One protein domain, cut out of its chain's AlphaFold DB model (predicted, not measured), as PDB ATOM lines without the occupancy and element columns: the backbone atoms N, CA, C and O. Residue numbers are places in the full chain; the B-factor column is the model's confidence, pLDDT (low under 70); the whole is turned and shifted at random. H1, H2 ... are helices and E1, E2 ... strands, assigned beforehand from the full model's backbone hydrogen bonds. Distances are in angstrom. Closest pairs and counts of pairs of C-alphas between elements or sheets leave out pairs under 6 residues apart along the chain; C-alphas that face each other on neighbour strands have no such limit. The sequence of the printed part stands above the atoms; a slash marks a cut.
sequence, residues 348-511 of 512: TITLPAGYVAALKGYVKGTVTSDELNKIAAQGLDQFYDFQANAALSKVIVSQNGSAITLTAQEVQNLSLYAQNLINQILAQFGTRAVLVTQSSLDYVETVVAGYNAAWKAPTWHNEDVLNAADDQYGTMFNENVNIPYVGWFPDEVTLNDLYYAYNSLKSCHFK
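Overview. This is residues 348 to 511 of the 512 residues of the protein "Hypotehtical protein" of Lactobacillus fermentum (strain NBRC 3956 / LMG 18251) (UniProt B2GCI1). A small two-stranded ribbon, E2 and E3, sits at the starting end of two long helices, H3 and H6, which run side by side the same way through the middle. The helical hairpin H1 and H2 packs at the far end of this pair, and a second helical hairpin, H4 and H5, lies off to one side near the start of H3, with H4 meeting H3 there by few contacts. The printed part has 164 residues, with six named helices and three named strands in the order H1 H2 E1 E2 H3 H4 H5 E3 H6; the class is mostly helix, and the sheet, E2 - E3, is antiparallel. The whole is compact, with a radius of gyration of the C-alphas of 17.5 A, and spans 46 by 40 by 28 A.

Along the chain. The sheet is made of E2, residues 396 to 399, and E3, residues 492 to 494. H6, residues 495 to 510, follows E3 directly and is 25.8 A long, ending at C-alpha 510 at (100.157, 113.312, 138.138). H3, residues 408 to 429, is the longest helix, 31.3 A from C-alpha 408 at (104.363, 143.549, 128.226). H4 is residues 438 to 453, 22.4 A, and H5 residues 463 to 473, 15.0 A. H1, residues 355 to 363, 12.3 A, begins at C-alpha 355 at (105.004, 107.382, 132.201). H2 is residues 369 to 378, 14.7 A, and E1 residues 384 to 386.

Arrangement. E2 and E3 are antiparallel at 163 degrees, with N 397 and O 493 at 2.8 A and N 493 and O 398 at 2.9 A, within hydrogen-bond range. The closest C-alphas of E2 and H6 are those of Val 397 and Leu 495, 5.9 A apart. H6 touches H3, closest at the C-alphas of Leu 414 and Tyr 499, 6.8 A, at a shallow tilt of 26 degrees, the same way. E1 pairs with no named strand, but its residues 384 to 385 pair antiparallel with residues 348 to 349; its closest C-alpha to H6 is Tyr 384, 6.3 A from that of Asn 503. H2 and H6 only just touch, with 3 pairs of C-alphas within 8 A, the closest those of Ala 376 and Phe 510, 5.5 A. H1 and H2 form a helical hairpin, closest at the C-alphas of Ala 358 and Leu 372, 5.6 A. H3 and H4 only just touch, with 3 pairs, the closest C-alphas those of Gln 412 and Leu 441, 7.2 A. H4 and H5 form a helical hairpin, closest at the C-alphas of Gly 450 and Val 465, 5.3 A. H3 and H5 are apart. Every O i to N i+4 pair is within hydrogen-bond range in H1, H3, H4 and H5, against 5 of 6 in H2 and 6 of 12 in H6.

Size, cuts and confidence. The two C-alphas farthest apart, those of Thr 366 and Asn 400, are 49.6 A apart. The printed part has no cut. The link from H5 to E3, residues 474 to 491, is long. Mean pLDDT of the printed part is 81.5, and residues 455 to 458, 477 to 478, 482 to 490 and 507 to 511 are under 70.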
ATOM      1  N   THR A 348     113.592 122.678 134.823       80.94
ATOM      2  CA  THR A 348     113.579 121.417 134.082       80.94
ATOM      3  C   THR A 348     112.351 120.605 134.457       80.94
ATOM      4  O   THR A 348     112.036 120.480 135.644       80.94
ATOM      5  N   ILE A 349     111.679 120.039 133.451       82.25
ATOM      6  CA  ILE A 349     110.617 119.054 133.630       82.25
ATOM      7  C   ILE A 349     111.051 117.684 133.121       82.25
ATOM      8  O   ILE A 349     111.306 117.500 131.931       82.25
ATOM      9  N   THR A 350     111.043 116.695 134.015       83.19
ATOM     10  CA  THR A 350     111.372 115.300 133.686       83.19
ATOM     11  C   THR A 350     110.202 114.387 134.028       83.19
ATOM     12  O   THR A 350     109.780 114.298 135.179       83.19
ATOM     13  N   LEU A 351     109.657 113.685 133.034       85.38
ATOM     14  CA  LEU A 351     108.601 112.703 133.263       85.38
ATOM     15  C   LEU A 351     109.186 111.419 133.874       85.38
ATOM     16  O   LEU A 351     110.286 111.008 133.493       85.38
ATOM     17  N   PRO A 352     108.448 110.730 134.766       87.56
ATOM     18  CA  PRO A 352     108.867 109.430 135.268       87.56
ATOM     19  C   PRO A 352     109.110 108.443 134.119       87.56
ATOM     20  O   PRO A 352     108.370 108.408 133.129       87.56
ATOM     21  N   ALA A 353     110.124 107.591 134.263       86.62
ATOM     22  CA  ALA A 353     110.405 106.550 133.283       86.62
ATOM     23  C   ALA A 353     109.164 105.662 133.059       86.62
ATOM     24  O   ALA A 353     108.511 105.224 134.002       86.62
ATOM     25  N   GLY A 354     108.811 105.416 131.794       86.50
ATOM     26  CA  GLY A 354     107.625 104.631 131.429       86.50
ATOM     27  C   GLY A 354     106.288 105.381 131.510       86.50
ATOM     28  O   GLY A 354     105.296 104.871 130.990       86.50
ATOM     29  N   TYR A 355     106.242 106.605 132.053       89.19
ATOM     30  CA  TYR A 355     105.004 107.382 132.201       89.19
ATOM     31  C   TYR A 355     104.313 107.665 130.860       89.19
ATOM     32  O   TYR A 355     103.112 107.448 130.720       89.19
ATOM     33  N   VAL A 356     105.071 108.060 129.831       88.00
ATOM     34  CA  VAL A 356     104.533 108.320 128.481       88.00
ATOM     35  C   VAL A 356     103.854 107.078 127.892       88.00
ATOM     36  O   VAL A 356     102.787 107.176 127.283       88.00
ATOM     37  N   ALA A 357     104.460 105.900 128.066       89.69
ATOM     38  CA  ALA A 357     103.911 104.639 127.575       89.69
ATOM     39  C   ALA A 357     102.661 104.227 128.369       89.69
ATOM     40  O   ALA A 357     101.652 103.856 127.768       89.69
ATOM     41  N   ALA A 358     102.708 104.364 129.697       88.56
ATOM     42  CA  ALA A 358     101.587 104.080 130.584       88.56
ATOM     43  C   ALA A 358     100.378 104.977 130.292       88.56
ATOM     44  O   ALA A 358      99.266 104.473 130.167       88.56
ATOM     45  N   LEU A 359     100.586 106.284 130.088       89.00
ATOM     46  CA  LEU A 359      99.509 107.222 129.765       89.00
ATOM     47  C   LEU A 359      98.867 106.902 128.407       89.00
ATOM     48  O   LEU A 359      97.643 106.881 128.288       89.00
ATOM     49  N   LYS A 360      99.678 106.582 127.386       88.69
ATOM     50  CA  LYS A 360      99.173 106.127 126.077       88.69
ATOM     51  C   LYS A 360      98.371 104.825 126.199       88.69
ATOM     52  O   LYS A 360      97.386 104.658 125.483       88.69
ATOM     53  N   GLY A 361      98.782 103.917 127.084       90.69
ATOM     54  CA  GLY A 361      98.056 102.684 127.387       90.69
ATOM     55  C   GLY A 361      96.742 102.932 128.132       90.69
ATOM     56  O   GLY A 361      95.728 102.336 127.786       90.69
ATOM     57  N   TYR A 362      96.731 103.864 129.086       90.25
ATOM     58  CA  TYR A 362      95.537 104.237 129.846       90.25
ATOM     59  C   TYR A 362      94.447 104.807 128.936       90.25
ATOM     60  O   TYR A 362      93.311 104.345 128.967       90.25
ATOM     61  N   VAL A 363      94.810 105.725 128.032       88.12
ATOM     62  CA  VAL A 363      93.878 106.288 127.035       88.12
ATOM     63  C   VAL A 363      93.301 105.204 126.112       88.12
ATOM     64  O   VAL A 363      92.164 105.314 125.662       88.12
ATOM     65  N   LYS A 364      94.059 104.135 125.843       92.19
ATOM     66  CA  LYS A 364      93.619 102.983 125.038       92.19
ATOM     67  C   LYS A 364      92.894 101.900 125.849       92.19
ATOM     68  O   LYS A 364      92.495 100.894 125.269       92.19
ATOM     69  N   GLY A 365      92.756 102.070 127.165       91.12
ATOM     70  CA  GLY A 365      92.164 101.082 128.070       91.12
ATOM     71  C   GLY A 365      93.030  99.845 128.338       91.12
ATOM     72  O   GLY A 365      92.528  98.863 128.875       91.12
ATOM     73  N   THR A 366      94.318  99.858 127.972       92.19
ATOM     74  CA  THR A 366      95.248  98.726 128.169       92.19
ATOM     75  C   THR A 366      96.068  98.823 129.457       92.19
ATOM     76  O   THR A 366      96.785  97.886 129.788       92.19
ATOM     77  N   VAL A 367      96.006  99.959 130.152       92.31
ATOM     78  CA  VAL A 367      96.636 100.216 131.459       92.31
ATOM     79  C   VAL A 367      95.553 100.774 132.377       92.31
ATOM     80  O   VAL A 367      94.737 101.585 131.936       92.31
ATOM     81  N   THR A 368      95.505 100.340 133.634       93.19
ATOM     82  CA  THR A 368      94.516 100.836 134.604       93.19
ATOM     83  C   THR A 368      94.927 102.193 135.178       93.19
ATOM     84  O   THR A 368      96.097 102.578 135.124       93.19
ATOM     85  N   SER A 369      93.971 102.919 135.767       88.06
ATOM     86  CA  SER A 369      94.269 104.175 136.475       88.06
ATOM     87  C   SER A 369      95.285 103.958 137.609       88.06
ATOM     88  O   SER A 369      96.226 104.732 137.756       88.06
ATOM     89  N   ASP A 370      95.173 102.849 138.347       89.50
ATOM     90  CA  ASP A 370      96.079 102.516 139.455       89.50
ATOM     91  C   ASP A 370      97.526 102.299 138.994       89.50
ATOM     92  O   ASP A 370      98.474 102.741 139.646       89.50
ATOM     93  N   GLU A 371      97.713 101.639 137.851       88.25
ATOM     94  CA  GLU A 371      99.038 101.373 137.297       88.25
ATOM     95  C   GLU A 371      99.681 102.643 136.719       88.25
ATOM     96  O   GLU A 371     100.867 102.895 136.953       88.25
ATOM     97  N   LEU A 372      98.887 103.504 136.071       88.31
ATOM     98  CA  LEU A 372      99.319 104.844 135.665       88.31
ATOM     99  C   LEU A 372      99.734 105.690 136.880       88.31
ATOM    100  O   LEU A 372     100.822 106.271 136.880       88.31
ATOM    101  N   ASN A 373      98.913 105.711 137.933       87.75
ATOM    102  CA  ASN A 373      99.164 106.471 139.158       87.75
ATOM    103  C   ASN A 373     100.411 105.974 139.910       87.75
ATOM    104  O   ASN A 373     101.167 106.771 140.468       87.75
ATOM    105  N   LYS A 374     100.698 104.669 139.872       88.06
ATOM    106  CA  LYS A 374     101.919 104.097 140.458       88.06
ATOM    107  C   LYS A 374     103.193 104.533 139.728       88.06
ATOM    108  O   LYS A 374     104.223 104.718 140.374       88.06
ATOM    109  N   ILE A 375     103.151 104.674 138.403       87.00
ATOM    110  CA  ILE A 375     104.289 105.145 137.593       87.00
ATOM    111  C   ILE A 375     104.455 106.663 137.740       87.00
ATOM    112  O   ILE A 375     105.567 107.149 137.933       87.00
ATOM    113  N   ALA A 376     103.341 107.398 137.737       84.69
ATOM    114  CA  ALA A 376     103.275 108.823 138.050       84.69
ATOM    115  C   ALA A 376     103.960 109.162 139.385       84.69
ATOM    116  O   ALA A 376     104.806 110.055 139.449       84.69
ATOM    117  N   ALA A 377     103.643 108.406 140.442       82.88
ATOM    118  CA  ALA A 377     104.170 108.633 141.784       82.88
ATOM    119  C   ALA A 377     105.699 108.486 141.895       82.88
ATOM    120  O   ALA A 377     106.308 109.145 142.733       82.88
ATOM    121  N   GLN A 378     106.338 107.674 141.045       82.00
ATOM    122  CA  GLN A 378     107.785 107.408 141.114       82.00
ATOM    123  C   GLN A 378     108.654 108.602 140.706       82.00
ATOM    124  O   GLN A 378     109.816 108.668 141.099       82.00
ATOM    125  N   GLY A 379     108.114 109.541 139.924       72.56
ATOM    126  CA  GLY A 379     108.840 110.732 139.478       72.56
ATOM    127  C   GLY A 379     108.300 112.036 140.051       72.56
ATOM    128  O   GLY A 379     108.719 113.093 139.593       72.56
ATOM    129  N   LEU A 380     107.397 111.991 141.042       72.81
ATOM    130  CA  LEU A 380     106.768 113.197 141.590       72.81
ATOM    131  C   LEU A 380     107.815 114.205 142.103       72.81
ATOM    132  O   LEU A 380     107.659 115.407 141.894       72.81
ATOM    133  N   ASP A 381     108.886 113.730 142.737       70.25
ATOM    134  CA  ASP A 381     109.926 114.586 143.327       70.25
ATOM    135  C   ASP A 381     110.970 115.074 142.315       70.25
ATOM    136  O   ASP A 381     111.637 116.070 142.565       70.25
ATOM    137  N   GLN A 382     111.081 114.424 141.152       72.88
ATOM    138  CA  GLN A 382     112.004 114.811 140.072       72.88
ATOM    139  C   GLN A 382     111.296 115.530 138.914       72.88
ATOM    140  O   GLN A 382     111.921 115.864 137.910       72.88
ATOM    141  N   PHE A 383     109.983 115.748 139.036       78.12
ATOM    142  CA  PHE A 383     109.185 116.262 137.934       78.12
ATOM    143  C   PHE A 383     109.468 117.721 137.604       78.12
ATOM    144  O   PHE A 383     109.441 118.069 136.432       78.12
ATOM    145  N   TYR A 384     109.690 118.567 138.607       80.69
ATOM    146  CA  TYR A 384     109.870 120.002 138.415       80.69
ATOM    147  C   TYR A 384     110.947 120.518 139.360       80.69
ATOM    148  O   TYR A 384     110.752 120.521 140.576       80.69
ATOM    149  N   ASP A 385     112.067 120.950 138.788       81.50
ATOM    150  CA  ASP A 385     113.161 121.582 139.521       81.50
ATOM    151  C   ASP A 385     113.122 123.098 139.291       81.50
ATOM    152  O   ASP A 385     113.532 123.610 138.241       81.50
ATOM    153  N   PHE A 386     112.538 123.820 140.253       83.75
ATOM    154  CA  PHE A 386     112.447 125.272 140.187       83.75
ATOM    155  C   PHE A 386     113.734 125.931 140.665       83.75
ATOM    156  O   PHE A 386     114.068 125.851 141.845       83.75
ATOM    157  N   GLN A 387     114.405 126.653 139.771       81.81
ATOM    158  CA  GLN A 387     115.556 127.473 140.132       81.81
ATOM    159  C   GLN A 387     115.089 128.918 140.286       81.81
ATOM    160  O   GLN A 387     114.864 129.622 139.301       81.81
ATOM    161  N   ALA A 388     114.904 129.349 141.533       81.00
ATOM    162  CA  ALA A 388     114.453 130.702 141.836       81.00
ATOM    163  C   ALA A 388     115.477 131.752 141.377       81.00
ATOM    164  O   ALA A 388     116.684 131.586 141.565       81.00
ATOM    165  N   ASN A 389     114.989 132.875 140.851       83.81
ATOM    166  CA  ASN A 389     115.818 134.048 140.601       83.81
ATOM    167  C   ASN A 389     115.673 135.024 141.779       83.81
ATOM    168  O   ASN A 389     114.643 135.677 141.951       83.81
ATOM    169  N   ALA A 390     116.747 135.166 142.559       83.88
ATOM    170  CA  ALA A 390     116.780 136.015 143.749       83.88
ATOM    171  C   ALA A 390     116.533 137.514 143.474       83.88
ATOM    172  O   ALA A 390     116.130 138.241 144.383       83.88
ATOM    173  N   ALA A 391     116.786 137.999 142.254       83.25
ATOM    174  CA  ALA A 391     116.455 139.364 141.856       83.25
ATOM    175  C   ALA A 391     114.953 139.507 141.562       83.25
ATOM    176  O   ALA A 391     114.332 140.462 142.026       83.25
ATOM    177  N   LEU A 392     114.349 138.524 140.889       84.75
ATOM    178  CA  LEU A 392     112.905 138.494 140.629       84.75
ATOM    179  C   LEU A 392     112.075 138.305 141.907       84.75
ATOM    180  O   LEU A 392     110.954 138.799 141.980       84.75
ATOM    181  N   SER A 393     112.634 137.673 142.945       85.50
ATOM    182  CA  SER A 393     112.021 137.593 144.282       85.50
ATOM    183  C   SER A 393     111.899 138.948 144.992       85.50
ATOM    184  O   SER A 393     111.319 139.016 146.067       85.50
ATOM    185  N   LYS A 394     112.466 140.027 144.439       86.44
ATOM    186  CA  LYS A 394     112.343 141.393 144.980       86.44
ATOM    187  C   LYS A 394     111.394 142.272 144.165       86.44
ATOM    188  O   LYS A 394     111.120 143.398 144.569       86.44
ATOM    189  N   VAL A 395     110.921 141.788 143.017       86.88
ATOM    190  CA  VAL A 395     109.994 142.516 142.146       86.88
ATOM    191  C   VAL A 395     108.576 142.175 142.581       86.88
ATOM    192  O   VAL A 395     108.091 141.090 142.275       86.88
ATOM    193  N   ILE A 396     107.929 143.078 143.317       86.19
ATOM    194  CA  ILE A 396     106.546 142.911 143.779       86.19
ATOM    195  C   ILE A 396     105.595 143.261 142.631       86.19
ATOM    196  O   ILE A 396     105.619 144.380 142.122       86.19
ATOM    197  N   VAL A 397     104.752 142.308 142.240       85.75
ATOM    198  CA  VAL A 397     103.767 142.441 141.148       85.75
ATOM    199  C   VAL A 397     102.327 142.528 141.658       85.75
ATOM    200  O   VAL A 397     101.420 142.878 140.904       85.75
ATOM    201  N   SER A 398     102.107 142.231 142.941       86.75
ATOM    202  CA  SER A 398     100.863 142.489 143.671       86.75
ATOM    203  C   SER A 398     101.154 142.636 145.167       86.75
ATOM    204  O   SER A 398     102.038 141.965 145.698       86.75
ATOM    205  N   GLN A 399     100.410 143.515 145.844       83.69
ATOM    206  CA  GLN A 399     100.499 143.747 147.287       83.69
ATOM    207  C   GLN A 399      99.093 143.879 147.893       83.69
ATOM    208  O   GLN A 399      98.208 144.503 147.299       83.69
ATOM    209  N   ASN A 400      98.885 143.305 149.078       78.75
ATOM    210  CA  ASN A 400      97.645 143.310 149.858       78.75
ATOM    211  C   ASN A 400      96.402 142.893 149.047       78.75
ATOM    212  O   ASN A 400      95.340 143.506 149.161       78.75
ATOM    213  N   GLY A 401      96.539 141.883 148.181       70.31
ATOM    214  CA  GLY A 401      95.440 141.384 147.345       70.31
ATOM    215  C   GLY A 401      95.057 142.291 146.167       70.31
ATOM    216  O   GLY A 401      93.992 142.106 145.580       70.31
ATOM    217  N   SER A 402      95.902 143.263 145.808       75.81
ATOM    218  CA  SER A 402      95.723 144.068 144.593       75.81
ATOM    219  C   SER A 402      95.839 143.210 143.325       75.81
ATOM    220  O   SER A 402      96.457 142.143 143.332       75.81
ATOM    221  N   ALA A 403      95.282 143.683 142.209       75.69
ATOM    222  CA  ALA A 403      95.431 143.000 140.926       75.69
ATOM    223  C   ALA A 403      96.917 142.871 140.538       75.69
ATOM    224  O   ALA A 403      97.689 143.822 140.683       75.69
ATOM    225  N   ILE A 404      97.303 141.699 140.031       83.12
ATOM    226  CA  ILE A 404      98.642 141.482 139.478       83.12
ATOM    227  C   ILE A 404      98.803 142.384 138.255       83.12
ATOM    228  O   ILE A 404      97.993 142.327 137.331       83.12
ATOM    229  N   THR A 405      99.852 143.203 138.253       82.50
ATOM    230  CA  THR A 405     100.178 144.087 137.129       82.50
ATOM    231  C   THR A 405     101.547 143.714 136.583       82.50
ATOM    232  O   THR A 405     102.527 143.722 137.323       82.50
ATOM    233  N   LEU A 406     101.604 143.395 135.291       87.19
ATOM    234  CA  LEU A 406     102.827 143.035 134.578       87.19
ATOM    235  C   LEU A 406     103.034 143.977 133.393       87.19
ATOM    236  O   LEU A 406     102.079 144.413 132.750       87.19
ATOM    237  N   THR A 407     104.289 144.265 133.078       87.06
ATOM    238  CA  THR A 407     104.685 144.887 131.813       87.06
ATOM    239  C   THR A 407     104.539 143.893 130.655       87.06
ATOM    240  O   THR A 407     104.608 142.679 130.848       87.06
ATOM    241  N   ALA A 408     104.422 144.396 129.422       81.00
ATOM    242  CA  ALA A 408     104.363 143.549 128.226       81.00
ATOM    243  C   ALA A 408     105.573 142.596 128.113       81.00
ATOM    244  O   ALA A 408     105.433 141.443 127.705       81.00
ATOM    245  N   GLN A 409     106.760 143.051 128.535       80.06
ATOM    246  CA  GLN A 409     107.963 142.219 128.548       80.06
ATOM    247  C   GLN A 409     107.881 141.099 129.595       80.06
ATOM    248  O   GLN A 409     108.308 139.980 129.324       80.06
ATOM    249  N   GLU A 410     107.323 141.367 130.778       85.31
ATOM    250  CA  GLU A 410     107.129 140.347 131.816       85.31
ATOM    251  C   GLU A 410     106.087 139.305 131.393       85.31
ATOM    252  O   GLU A 410     106.323 138.111 131.582       85.31
ATOM    253  N   VAL A 411     104.993 139.722 130.741       86.19
ATOM    254  CA  VAL A 411     103.995 138.810 130.148       86.19
ATOM    255  C   VAL A 411     104.633 137.919 129.080       86.19
ATOM    256  O   VAL A 411     104.438 136.699 129.081       86.19
ATOM    257  N   GLN A 412     105.447 138.499 128.194       84.56
ATOM    258  CA  GLN A 412     106.175 137.750 127.172       84.56
ATOM    259  C   GLN A 412     107.169 136.756 127.794       84.56
ATOM    260  O   GLN A 412     107.199 135.593 127.389       84.56
ATOM    261  N   ASN A 413     107.953 137.175 128.791       84.25
ATOM    262  CA  ASN A 413     108.933 136.315 129.458       84.25
ATOM    263  C   ASN A 413     108.262 135.150 130.200       84.25
ATOM    264  O   ASN A 413     108.728 134.012 130.099       84.25
ATOM    265  N   LEU A 414     107.139 135.403 130.883       87.31
ATOM    266  CA  LEU A 414     106.351 134.367 131.552       87.31
ATOM    267  C   LEU A 414     105.769 133.367 130.541       87.31
ATOM    268  O   LEU A 414     105.830 132.155 130.751       87.31
ATOM    269  N   SER A 415     105.289 133.862 129.399       87.25
ATOM    270  CA  SER A 415     104.766 133.029 128.310       87.25
ATOM    271  C   SER A 415     105.857 132.159 127.677       87.25
ATOM    272  O   SER A 415     105.650 130.965 127.455       87.25
ATOM    273  N   LEU A 416     107.043 132.719 127.419       85.94
ATOM    274  CA  LEU A 416     108.194 131.979 126.885       85.94
ATOM    275  C   LEU A 416     108.706 130.926 127.874       85.94
ATOM    276  O   LEU A 416     109.074 129.822 127.467       85.94
ATOM    277  N   TYR A 417     108.694 131.238 129.169       86.56
ATOM    278  CA  TYR A 417     109.017 130.279 130.219       86.56
ATOM    279  C   TYR A 417     108.027 129.109 130.238       86.56
ATOM    280  O   TYR A 417     108.439 127.949 130.181       86.56
ATOM    281  N   ALA A 418     106.722 129.395 130.206       86.75
ATOM    282  CA  ALA A 418     105.677 128.379 130.112       86.75
ATOM    283  C   ALA A 418     105.841 127.496 128.867       86.75
ATOM    284  O   ALA A 418     105.793 126.267 128.949       86.75
ATOM    285  N   GLN A 419     106.095 128.121 127.715       87.75
ATOM    286  CA  GLN A 419     106.357 127.433 126.456       87.75
ATOM    287  C   GLN A 419     107.554 126.486 126.574       87.75
ATOM    288  O   GLN A 419     107.487 125.352 126.098       87.75
ATOM    289  N   ASN A 420     108.646 126.932 127.201       86.31
ATOM    290  CA  ASN A 420     109.831 126.109 127.404       86.31
ATOM    291  C   ASN A 420     109.501 124.860 128.235       86.31
ATOM    292  O   ASN A 420     109.781 123.750 127.788       86.31
ATOM    293  N   LEU A 421     108.833 125.033 129.380       86.81
ATOM    294  CA  LEU A 421     108.417 123.930 130.251       86.81
ATOM    295  C   LEU A 421     107.499 122.931 129.535       86.81
ATOM    296  O   LEU A 421     107.729 121.720 129.583       86.81
ATOM    297  N   ILE A 422     106.488 123.423 128.817       86.94
ATOM    298  CA  ILE A 422     105.558 122.573 128.061       86.94
ATOM    299  C   ILE A 422     106.299 121.831 126.939       86.94
ATOM    300  O   ILE A 422     106.074 120.640 126.727       86.94
ATOM    301  N   ASN A 423     107.237 122.482 126.248       86.81
ATOM    302  CA  ASN A 423     108.018 121.842 125.191       86.81
ATOM    303  C   ASN A 423     108.958 120.750 125.707       86.81
ATOM    304  O   ASN A 423     109.156 119.760 125.003       86.81
ATOM    305  N   GLN A 424     109.479 120.864 126.934       85.75
ATOM    306  CA  GLN A 424     110.229 119.773 127.568       85.75
ATOM    307  C   GLN A 424     109.357 118.521 127.765       85.75
ATOM    308  O   GLN A 424     109.826 117.401 127.553       85.75
ATOM    309  N   ILE A 425     108.075 118.696 128.106       85.75
ATOM    310  CA  ILE A 425     107.101 117.598 128.207       85.75
ATOM    311  C   ILE A 425     106.806 117.028 126.814       85.75
ATOM    312  O   ILE A 425     106.926 115.822 126.598       85.75
ATOM    313  N   LEU A 426     106.463 117.880 125.843       86.25
ATOM    314  CA  LEU A 426     106.093 117.461 124.485       86.25
ATOM    315  C   LEU A 426     107.232 116.718 123.773       86.25
ATOM    316  O   LEU A 426     106.978 115.736 123.072       86.25
ATOM    317  N   ALA A 427     108.482 117.121 124.008       84.81
ATOM    318  CA  ALA A 427     109.660 116.419 123.509       84.81
ATOM    319  C   ALA A 427     109.736 114.976 124.038       84.81
ATOM    320  O   ALA A 427     109.953 114.048 123.261       84.81
ATOM    321  N   GLN A 428     109.472 114.763 125.332       86.00
ATOM    322  CA  GLN A 428     109.436 113.424 125.937       86.00
ATOM    323  C   GLN A 428     108.263 112.573 125.415       86.00
ATOM    324  O   GLN A 428     108.362 111.347 125.352       86.00
ATOM    325  N   PHE A 429     107.167 113.203 124.978       82.62
ATOM    326  CA  PHE A 429     106.047 112.527 124.311       82.62
ATOM    327  C   PHE A 429     106.287 112.221 122.823       82.62
ATOM    328  O   PHE A 429     105.553 111.398 122.250       82.62
ATOM    329  N   GLY A 430     107.301 112.848 122.215       80.81
ATOM    330  CA  GLY A 430     107.569 112.805 120.778       80.81
ATOM    331  C   GLY A 430     106.534 113.575 119.952       80.81
ATOM    332  O   GLY A 430     106.241 113.191 118.822       80.81
ATOM    333  N   THR A 431     105.921 114.610 120.528       78.56
ATOM    334  CA  THR A 431     104.880 115.436 119.894       78.56
ATOM    335  C   THR A 431     105.421 116.804 119.483       78.56
ATOM    336  O   THR A 431     106.488 117.215 119.932       78.56
ATOM    337  N   ARG A 432     104.691 117.528 118.619       79.75
ATOM    338  CA  ARG A 432     105.126 118.855 118.145       79.75
ATOM    339  C   ARG A 432     105.271 119.839 119.309       79.75
ATOM    340  O   ARG A 432     104.473 119.786 120.239       79.75
ATOM    341  N   ALA A 433     106.217 120.764 119.194       81.62
ATOM    342  CA  ALA A 433     106.369 121.883 120.117       81.62
ATOM    343  C   ALA A 433     105.229 122.913 119.976       81.62
ATOM    344  O   ALA A 433     104.718 123.137 118.876       81.62
ATOM    345  N   VAL A 434     104.866 123.549 121.091       81.94
ATOM    346  CA  VAL A 434     103.969 124.713 121.182       81.94
ATOM    347  C   VAL A 434     104.761 126.007 121.308       81.94
ATOM    348  O   VAL A 434     105.954 125.989 121.625       81.94
ATOM    349  N   LEU A 435     104.106 127.123 120.984       80.94
ATOM    350  CA  LEU A 435     104.762 128.322 120.482       80.94
ATOM    351  C   LEU A 435     104.060 129.579 120.970       80.94
ATOM    352  O   LEU A 435     102.841 129.678 120.862       80.94
ATOM    353  N   VAL A 436     104.842 130.545 121.440       85.25
ATOM    354  CA  VAL A 436     104.364 131.888 121.759       85.25
ATOM    355  C   VAL A 436     104.503 132.759 120.517       85.25
ATOM    356  O   VAL A 436     105.574 132.897 119.917       85.25
ATOM    357  N   THR A 437     103.378 133.331 120.120       83.25
ATOM    358  CA  THR A 437     103.219 134.285 119.022       83.25
ATOM    359  C   THR A 437     102.608 135.573 119.559       83.25
ATOM    360  O   THR A 437     102.030 135.573 120.648       83.25
ATOM    361  N   GLN A 438     102.678 136.661 118.791       83.19
ATOM    362  CA  GLN A 438     102.009 137.899 119.188       83.19
ATOM    363  C   GLN A 438     100.503 137.676 119.383       83.19
ATOM    364  O   GLN A 438      99.984 137.994 120.442       83.19
ATOM    365  N   SER A 439      99.834 136.983 118.456       84.62
ATOM    366  CA  SER A 439      98.405 136.671 118.599       84.62
ATOM    367  C   SER A 439      98.080 135.815 119.827       84.62
ATOM    368  O   SER A 439      97.014 135.982 120.403       84.62
ATOM    369  N   SER A 440      98.978 134.924 120.275       85.94
ATOM    370  CA  SER A 440      98.761 134.197 121.538       85.94
ATOM    371  C   SER A 440      98.915 135.089 122.774       85.94
ATOM    372  O   SER A 440      98.243 134.845 123.770       85.94
ATOM    373  N   LEU A 441      99.772 136.115 122.716       88.00
ATOM    374  CA  LEU A 441      99.900 137.108 123.788       88.00
ATOM    375  C   LEU A 441      98.658 138.006 123.823       88.00
ATOM    376  O   LEU A 441      98.066 138.167 124.884       88.00
ATOM    377  N   ASP A 442      98.201 138.479 122.660       88.81
ATOM    378  CA  ASP A 442      96.988 139.295 122.527       88.81
ATOM    379  C   ASP A 442      95.733 138.523 122.994       88.81
ATOM    380  O   ASP A 442      94.864 139.068 123.685       88.81
ATOM    381  N   TYR A 443      95.655 137.220 122.681       89.31
ATOM    382  CA  TYR A 443      94.607 136.325 123.182       89.31
ATOM    383  C   TYR A 443      94.628 136.246 124.714       89.31
ATOM    384  O   TYR A 443      93.594 136.443 125.354       89.31
ATOM    385  N   VAL A 444      95.800 136.018 125.321       87.06
ATOM    386  CA  VAL A 444      95.954 135.980 126.786       87.06
ATOM    387  C   VAL A 444      95.564 137.316 127.422       87.06
ATOM    388  O   VAL A 444      94.834 137.316 128.412       87.06
ATOM    389  N   GLU A 445      95.981 138.449 126.854       88.50
ATOM    390  CA  GLU A 445      95.595 139.779 127.342       88.50
ATOM    391  C   GLU A 445      94.076 139.986 127.302       88.50
ATOM    392  O   GLU A 445      93.494 140.496 128.261       88.50
ATOM    393  N   THR A 446      93.420 139.528 126.232       89.81
ATOM    394  CA  THR A 446      91.959 139.610 126.072       89.81
ATOM    395  C   THR A 446      91.237 138.776 127.127       89.81
ATOM    396  O   THR A 446      90.311 139.265 127.781       89.81
ATOM    397  N   VAL A 447      91.687 137.538 127.345       87.75
ATOM    398  CA  VAL A 447      91.121 136.641 128.358       87.75
ATOM    399  C   VAL A 447      91.304 137.231 129.760       87.75
ATOM    400  O   VAL A 447      90.332 137.351 130.506       87.75
ATOM    401  N   VAL A 448      92.512 137.683 130.111       85.50
ATOM    402  CA  VAL A 448      92.797 138.309 131.416       85.50
ATOM    403  C   VAL A 448      91.954 139.569 131.630       85.50
ATOM    404  O   VAL A 448      91.382 139.748 132.708       85.50
ATOM    405  N   ALA A 449      91.819 140.424 130.613       87.44
ATOM    406  CA  ALA A 449      90.968 141.608 130.679       87.44
ATOM    407  C   ALA A 449      89.497 141.240 130.930       87.44
ATOM    408  O   ALA A 449      88.843 141.863 131.771       87.44
ATOM    409  N   GLY A 450      88.991 140.201 130.261       87.62
ATOM    410  CA  GLY A 450      87.637 139.696 130.470       87.62
ATOM    411  C   GLY A 450      87.413 139.143 131.880       87.62
ATOM    412  O   GLY A 450      86.414 139.479 132.518       87.62
ATOM    413  N   TYR A 451      88.362 138.367 132.417       83.88
ATOM    414  CA  TYR A 451      88.302 137.892 133.805       83.88
ATOM    415  C   TYR A 451      88.306 139.054 134.811       83.88
ATOM    416  O   TYR A 451      87.495 139.064 135.738       83.88
ATOM    417  N   ASN A 452      89.150 140.071 134.607       82.00
ATOM    418  CA  ASN A 452      89.199 141.256 135.469       82.00
ATOM    419  C   ASN A 452      87.898 142.079 135.412       82.00
ATOM    420  O   ASN A 452      87.458 142.618 136.429       82.00
ATOM    421  N   ALA A 453      87.246 142.143 134.247       84.81
ATOM    422  CA  ALA A 453      85.980 142.848 134.061       84.81
ATOM    423  C   ALA A 453      84.769 142.141 134.701       84.81
ATOM    424  O   ALA A 453      83.732 142.774 134.896       84.81
ATOM    425  N   ALA A 454      84.875 140.854 135.054       78.75
ATOM    426  CA  ALA A 454      83.784 140.085 135.655       78.75
ATOM    427  C   ALA A 454      83.549 140.390 137.154       78.75
ATOM    428  O   ALA A 454      82.565 139.916 137.729       78.75
ATOM    429  N   TRP A 455      84.430 141.175 137.797       66.69
ATOM    430  CA  TRP A 455      84.356 141.613 139.209       66.69
ATOM    431  C   TRP A 455      84.127 140.487 140.239       66.69
ATOM    432  O   TRP A 455      83.643 140.729 141.348       66.69
ATOM    433  N   LYS A 456      84.475 139.244 139.890       67.75
ATOM    434  CA  LYS A 456      84.401 138.061 140.755       67.75
ATOM    435  C   LYS A 456      85.604 137.167 140.496       67.75
ATOM    436  O   LYS A 456      85.947 136.919 139.344       67.75
ATOM    437  N   ALA A 457      86.206 136.652 141.566       65.88
ATOM    438  CA  ALA A 457      87.248 135.641 141.445       65.88
ATOM    439  C   ALA A 457      86.668 134.385 140.762       65.88
ATOM    440  O   ALA A 457      85.607 133.908 141.187       65.88
ATOM    441  N   PRO A 458      87.318 133.853 139.715       68.44
ATOM    442  CA  PRO A 458      86.794 132.704 138.998       68.44
ATOM    443  C   PRO A 458      86.874 131.446 139.861       68.44
ATOM    444  O   PRO A 458      87.936 131.058 140.341       68.44
ATOM    445  N   THR A 459      85.728 130.798 140.062       73.00
ATOM    446  CA  THR A 459      85.634 129.474 140.705       73.00
ATOM    447  C   THR A 459      85.678 128.334 139.688       73.00
ATOM    448  O   THR A 459      85.798 127.174 140.072       73.00
ATOM    449  N   TRP A 460      85.569 128.670 138.401       77.00
ATOM    450  CA  TRP A 460      85.707 127.795 137.242       77.00
ATOM    451  C   TRP A 460      86.054 128.638 136.001       77.00
ATOM    452  O   TRP A 460      86.178 129.861 136.117       77.00
ATOM    453  N   HIS A 461      86.196 128.001 134.837       84.12
ATOM    454  CA  HIS A 461      86.344 128.684 133.551       84.12
ATOM    455  C   HIS A 461      85.198 129.680 133.316       84.12
ATOM    456  O   HIS A 461      84.031 129.351 133.542       84.12
ATOM    457  N   ASN A 462      85.517 130.887 132.854       86.88
ATOM    458  CA  ASN A 462      84.518 131.871 132.449       86.88
ATOM    459  C   ASN A 462      84.187 131.691 130.965       86.88
ATOM    460  O   ASN A 462      84.772 132.360 130.123       86.88
ATOM    461  N   GLU A 463      83.259 130.789 130.651       86.81
ATOM    462  CA  GLU A 463      82.908 130.441 129.265       86.81
ATOM    463  C   GLU A 463      82.540 131.663 128.407       86.81
ATOM    464  O   GLU A 463      82.912 131.705 127.241       86.81
ATOM    465  N   ASP A 464      81.897 132.695 128.966       87.81
ATOM    466  CA  ASP A 464      81.504 133.896 128.214       87.81
ATOM    467  C   ASP A 464      82.712 134.718 127.738       87.81
ATOM    468  O   ASP A 464      82.808 135.073 126.563       87.81
ATOM    469  N   VAL A 465      83.661 135.002 128.640       88.50
ATOM    470  CA  VAL A 465      84.907 135.738 128.319       88.50
ATOM    471  C   VAL A 465      85.698 135.023 127.239       88.50
ATOM    472  O   VAL A 465      86.323 135.609 126.360       88.50
ATOM    473  N   LEU A 466      85.689 133.719 127.375       88.56
ATOM    474  CA  LEU A 466      86.657 132.836 126.799       88.56
ATOM    475  C   LEU A 466      86.076 132.508 125.371       88.56
ATOM    476  O   LEU A 466      86.828 132.496 124.403       88.56
ATOM    477  N   ASN A 467      84.736 132.438 125.199       88.88
ATOM    478  CA  ASN A 467      84.035 132.314 123.912       88.88
ATOM    479  C   ASN A 467      84.173 133.610 123.111       88.88
ATOM    480  O   ASN A 467      84.387 133.577 121.906       88.88
ATOM    481  N   ALA A 468      84.087 134.762 123.784       88.00
ATOM    482  CA  ALA A 468      84.299 136.054 123.140       88.00
ATOM    483  C   ALA A 468      85.733 136.196 122.602       88.00
ATOM    484  O   ALA A 468      85.931 136.720 121.506       88.00
ATOM    485  N   ALA A 469      86.731 135.702 123.345       88.44
ATOM    486  CA  ALA A 469      88.104 135.630 122.859       88.44
ATOM    487  C   ALA A 469      88.228 134.642 121.684       88.44
ATOM    488  O   ALA A 469      88.824 134.967 120.660       88.44
ATOM    489  N   ASP A 470      87.627 133.459 121.781       87.06
ATOM    490  CA  ASP A 470      87.624 132.461 120.707       87.06
ATOM    491  C   ASP A 470      87.011 133.001 119.403       87.06
ATOM    492  O   ASP A 470      87.627 132.864 118.343       87.06
ATOM    493  N   ASP A 471      85.876 133.701 119.485       88.81
ATOM    494  CA  ASP A 471      85.225 134.376 118.355       88.81
ATOM    495  C   ASP A 471      86.112 135.479 117.756       88.81
ATOM    496  O   ASP A 471      86.184 135.637 116.534       88.81
ATOM    497  N   GLN A 472      86.813 136.238 118.604       88.50
ATOM    498  CA  GLN A 472      87.692 137.327 118.173       88.50
ATOM    499  C   GLN A 472      88.944 136.820 117.444       88.50
ATOM    500  O   GLN A 472      89.384 137.441 116.473       88.50
ATOM    501  N   TYR A 473      89.529 135.715 117.909       87.38
ATOM    502  CA  TYR A 473      90.797 135.187 117.394       87.38
ATOM    503  C   TYR A 473      90.631 133.950 116.494       87.38
ATOM    504  O   TYR A 473      91.623 133.445 115.968       87.38
ATOM    505  N   GLY A 474      89.401 133.476 116.273       86.31
ATOM    506  CA  GLY A 474      89.088 132.343 115.398       86.31
ATOM    507  C   GLY A 474      89.627 131.004 115.910       86.31
ATOM    508  O   GLY A 474      90.127 130.200 115.120       86.31
ATOM    509  N   THR A 475      89.569 130.774 117.223       83.00
ATOM    510  CA  THR A 475      90.098 129.573 117.898       83.00
ATOM    511  C   THR A 475      88.999 128.832 118.680       83.00
ATOM    512  O   THR A 475      87.842 129.231 118.644       83.00
ATOM    513  N   MET A 476      89.329 127.700 119.310       74.25
ATOM    514  CA  MET A 476      88.433 126.919 120.174       74.25
ATOM    515  C   MET A 476      89.150 126.538 121.479       74.25
ATOM    516  O   MET A 476      90.312 126.122 121.437       74.25
ATOM    517  N   PHE A 477      88.451 126.626 122.613       60.88
ATOM    518  CA  PHE A 477      89.003 126.492 123.963       60.88
ATOM    519  C   PHE A 477      90.030 125.396 124.227       60.88
ATOM    520  O   PHE A 477      89.786 124.217 123.974       60.88
ATOM    521  N   ASN A 478      91.106 125.785 124.922       66.62
ATOM    522  CA  ASN A 478      91.925 124.924 125.783       66.62
ATOM    523  C   ASN A 478      92.568 125.757 126.911       66.62
ATOM    524  O   ASN A 478      93.790 125.907 126.973       66.62
ATOM    525  N   GLU A 479      91.754 126.316 127.812       80.62
ATOM    526  CA  GLU A 479      92.271 126.864 129.071       80.62
ATOM    527  C   GLU A 479      92.488 125.716 130.067       80.62
ATOM    528  O   GLU A 479      91.586 124.921 130.322       80.62
ATOM    529  N   ASN A 480      93.678 125.636 130.662       78.00
ATOM    530  CA  ASN A 480      93.881 124.866 131.886       78.00
ATOM    531  C   ASN A 480      93.966 125.854 133.041       78.00
ATOM    532  O   ASN A 480      94.952 126.579 133.165       78.00
ATOM    533  N   VAL A 481      92.931 125.875 133.879       73.94
ATOM    534  CA  VAL A 481      92.872 126.768 135.033       73.94
ATOM    535  C   VAL A 481      93.299 126.014 136.286       73.94
ATOM    536  O   VAL A 481      92.829 124.911 136.566       73.94
ATOM    537  N   ASN A 482      94.198 126.611 137.063       68.75
ATOM    538  CA  ASN A 482      94.579 126.088 138.368       68.75
ATOM    539  C   ASN A 482      94.203 127.088 139.468       68.75
ATOM    540  O   ASN A 482      94.997 127.922 139.894       68.75
ATOM    541  N   ILE A 483      92.958 126.969 139.922       61.09
ATOM    542  CA  ILE A 483      92.303 127.830 140.914       61.09
ATOM    543  C   ILE A 483      92.846 127.670 142.355       61.09
ATOM    544  O   ILE A 483      92.934 128.682 143.050       61.09
ATOM    545  N   PRO A 484      93.265 126.484 142.858       52.72
ATOM    546  CA  PRO A 484      93.700 126.362 144.257       52.72
ATOM    547  C   PRO A 484      94.989 127.121 144.623       52.72
ATOM    548  O   PRO A 484      95.270 127.265 145.809       52.72
ATOM    549  N   TYR A 485      95.752 127.649 143.658       52.44
ATOM    550  CA  TYR A 485      96.901 128.527 143.943       52.44
ATOM    551  C   TYR A 485      96.517 130.000 144.164       52.44
ATOM    552  O   TYR A 485      97.311 130.759 144.710       52.44
ATOM    553  N   VAL A 486      95.290 130.401 143.815       48.28
ATOM    554  CA  VAL A 486      94.808 131.790 143.931       48.28
ATOM    555  C   VAL A 486      94.565 132.194 145.399       48.28
ATOM    556  O   VAL A 486      94.548 133.377 145.719       48.28
ATOM    557  N   GLY A 487      94.439 131.226 146.318       46.59
ATOM    558  CA  GLY A 487      94.250 131.459 147.760       46.59
ATOM    559  C   GLY A 487      95.519 131.385 148.622       46.59
ATOM    560  O   GLY A 487      95.405 131.404 149.844       46.59
ATOM    561  N   TRP A 488      96.704 131.238 148.017       50.59
ATOM    562  CA  TRP A 488      97.983 131.039 148.726       50.59
ATOM    563  C   TRP A 488      99.079 132.006 148.269       50.59
ATOM    564  O   TRP A 488     100.269 131.730 148.413       50.59
ATOM    565  N   PHE A 489      98.681 133.136 147.694       59.38
ATOM    566  CA  PHE A 489      99.607 134.232 147.490       59.38
ATOM    567  C   PHE A 489      99.835 134.934 148.836       59.38
ATOM    568  O   PHE A 489      98.854 135.216 149.530       59.38
ATOM    569  N   PRO A 490     101.094 135.171 149.243       62.56
ATOM    570  CA  PRO A 490     101.376 135.991 150.413       62.56
ATOM    571  C   PRO A 490     100.771 137.391 150.231       62.56
ATOM    572  O   PRO A 490     100.417 137.778 149.116       62.56
ATOM    573  N   ASP A 491     100.722 138.189 151.301       74.62
ATOM    574  CA  ASP A 491     100.338 139.607 151.212       74.62
ATOM    575  C   ASP A 491     101.176 140.376 150.164       74.62
ATOM    576  O   ASP A 491     100.749 141.415 149.671       74.62
ATOM    577  N   GLU A 492     102.335 139.843 149.767       84.31
ATOM    578  CA  GLU A 492     103.129 140.280 148.621       84.31
ATOM    579  C   GLU A 492     103.356 139.125 147.638       84.31
ATOM    580  O   GLU A 492     103.838 138.057 148.019       84.31
ATOM    581  N   VAL A 493     103.050 139.354 146.358       86.50
ATOM    582  CA  VAL A 493     103.377 138.441 145.254       86.50
ATOM    583  C   VAL A 493     104.567 138.993 144.507       86.50
ATOM    584  O   VAL A 493     104.531 140.128 144.023       86.50
ATOM    585  N   THR A 494     105.603 138.178 144.369       88.56
ATOM    586  CA  THR A 494     106.784 138.524 143.587       88.56
ATOM    587  C   THR A 494     106.689 137.957 142.176       88.56
ATOM    588  O   THR A 494     106.007 136.963 141.922       88.56
ATOM    589  N   LEU A 495     107.411 138.553 141.230       87.81
ATOM    590  CA  LEU A 495     107.490 138.031 139.869       87.81
ATOM    591  C   LEU A 495     108.060 136.599 139.852       87.81
ATOM    592  O   LEU A 495     107.613 135.763 139.069       87.81
ATOM    593  N   ASN A 496     108.984 136.274 140.764       87.88
ATOM    594  CA  ASN A 496     109.489 134.911 140.946       87.88
ATOM    595  C   ASN A 496     108.393 133.916 141.378       87.88
ATOM    596  O   ASN A 496     108.424 132.763 140.948       87.88
ATOM    597  N   ASP A 497     107.411 134.348 142.173       86.31
ATOM    598  CA  ASP A 497     106.288 133.494 142.586       86.31
ATOM    599  C   ASP A 497     105.396 133.117 141.398       86.31
ATOM    600  O   ASP A 497     104.892 131.993 141.337       86.31
ATOM    601  N   LEU A 498     105.264 134.005 140.405       87.31
ATOM    602  CA  LEU A 498     104.550 133.696 139.161       87.31
ATOM    603  C   LEU A 498     105.274 132.627 138.334       87.31
ATOM    604  O   LEU A 498     104.632 131.719 137.806       87.31
ATOM    605  N   TYR A 499     106.608 132.668 138.264       87.69
ATOM    606  CA  TYR A 499     107.389 131.598 137.632       87.69
ATOM    607  C   TYR A 499     107.279 130.279 138.410       87.69
ATOM    608  O   TYR A 499     107.131 129.208 137.813       87.69
ATOM    609  N   TYR A 500     107.284 130.337 139.745       85.31
ATOM    610  CA  TYR A 500     107.088 129.159 140.588       85.31
ATOM    611  C   TYR A 500     105.694 128.538 140.421       85.31
ATOM    612  O   TYR A 500     105.565 127.315 140.504       85.31
ATOM    613  N   ALA A 501     104.659 129.332 140.124       80.81
ATOM    614  CA  ALA A 501     103.290 128.849 139.941       80.81
ATOM    615  C   ALA A 501     103.164 127.765 138.851       80.81
ATOM    616  O   ALA A 501     102.278 126.910 138.938       80.81
ATOM    617  N   TYR A 502     104.084 127.704 137.882       81.00
ATOM    618  CA  TYR A 502     104.147 126.620 136.892       81.00
ATOM    619  C   TYR A 502     104.548 125.254 137.469       81.00
ATOM    620  O   TYR A 502     104.347 124.240 136.801       81.00
ATOM    621  N   ASN A 503     104.970 125.170 138.739       75.69
ATOM    622  CA  ASN A 503     105.013 123.904 139.484       75.69
ATOM    623  C   ASN A 503     103.645 123.199 139.477       75.69
ATOM    624  O   ASN A 503     103.557 121.977 139.563       75.69
ATOM    625  N   SER A 504     102.551 123.950 139.321       70.62
ATOM    626  CA  SER A 504     101.209 123.393 139.159       70.62
ATOM    627  C   SER A 504     101.047 122.420 137.992       70.62
ATOM    628  O   SER A 504     100.183 121.544 138.071       70.62
ATOM    629  N   LEU A 505     101.909 122.481 136.968       73.56
ATOM    630  CA  LEU A 505     101.961 121.477 135.899       73.56
ATOM    631  C   LEU A 505     102.121 120.054 136.464       73.56
ATOM    632  O   LEU A 505     101.592 119.099 135.896       73.56
ATOM    633  N   LYS A 506     102.758 119.914 137.637       72.69
ATOM    634  CA  LYS A 506     102.859 118.658 138.394       72.69
ATOM    635  C   LYS A 506     101.481 118.115 138.760       72.69
ATOM    636  O   LYS A 506     101.190 116.940 138.541       72.69
ATOM    637  N   SER A 507     100.614 118.969 139.294       67.94
ATOM    638  CA  SER A 507      99.247 118.598 139.661       67.94
ATOM    639  C   SER A 507      98.412 118.253 138.428       67.94
ATOM    640  O   SER A 507      97.690 117.264 138.457       67.94
ATOM    641  N   CYS A 508      98.571 118.989 137.323       68.00
ATOM    642  CA  CYS A 508      97.845 118.730 136.075       68.00
ATOM    643  C   CYS A 508      98.207 117.391 135.405       68.00
ATOM    644  O   CYS A 508      97.429 116.893 134.589       68.00
ATOM    645  N   HIS A 509      99.387 116.824 135.681       64.56
ATOM    646  CA  HIS A 509      99.871 115.603 135.021       64.56
ATOM    647  C   HIS A 509      99.885 114.358 135.925       64.56
ATOM    648  O   HIS A 509      99.673 113.258 135.417       64.56
ATOM    649  N   PHE A 510     100.065 114.486 137.244       64.56
ATOM    650  CA  PHE A 510     100.157 113.312 138.138       64.56
ATOM    651  C   PHE A 510      99.024 113.153 139.147       64.56
ATOM    652  O   PHE A 510      99.009 112.156 139.866       64.56
ATOM    653  N   LYS A 511      98.085 114.099 139.236       56.75
ATOM    654  CA  LYS A 511      96.899 113.962 140.090       56.75
ATOM    655  C   LYS A 511      95.644 114.054 139.228       56.75
ATOM    656  O   LYS A 511      95.234 115.150 138.856       56.75
TER     657      LYS A 511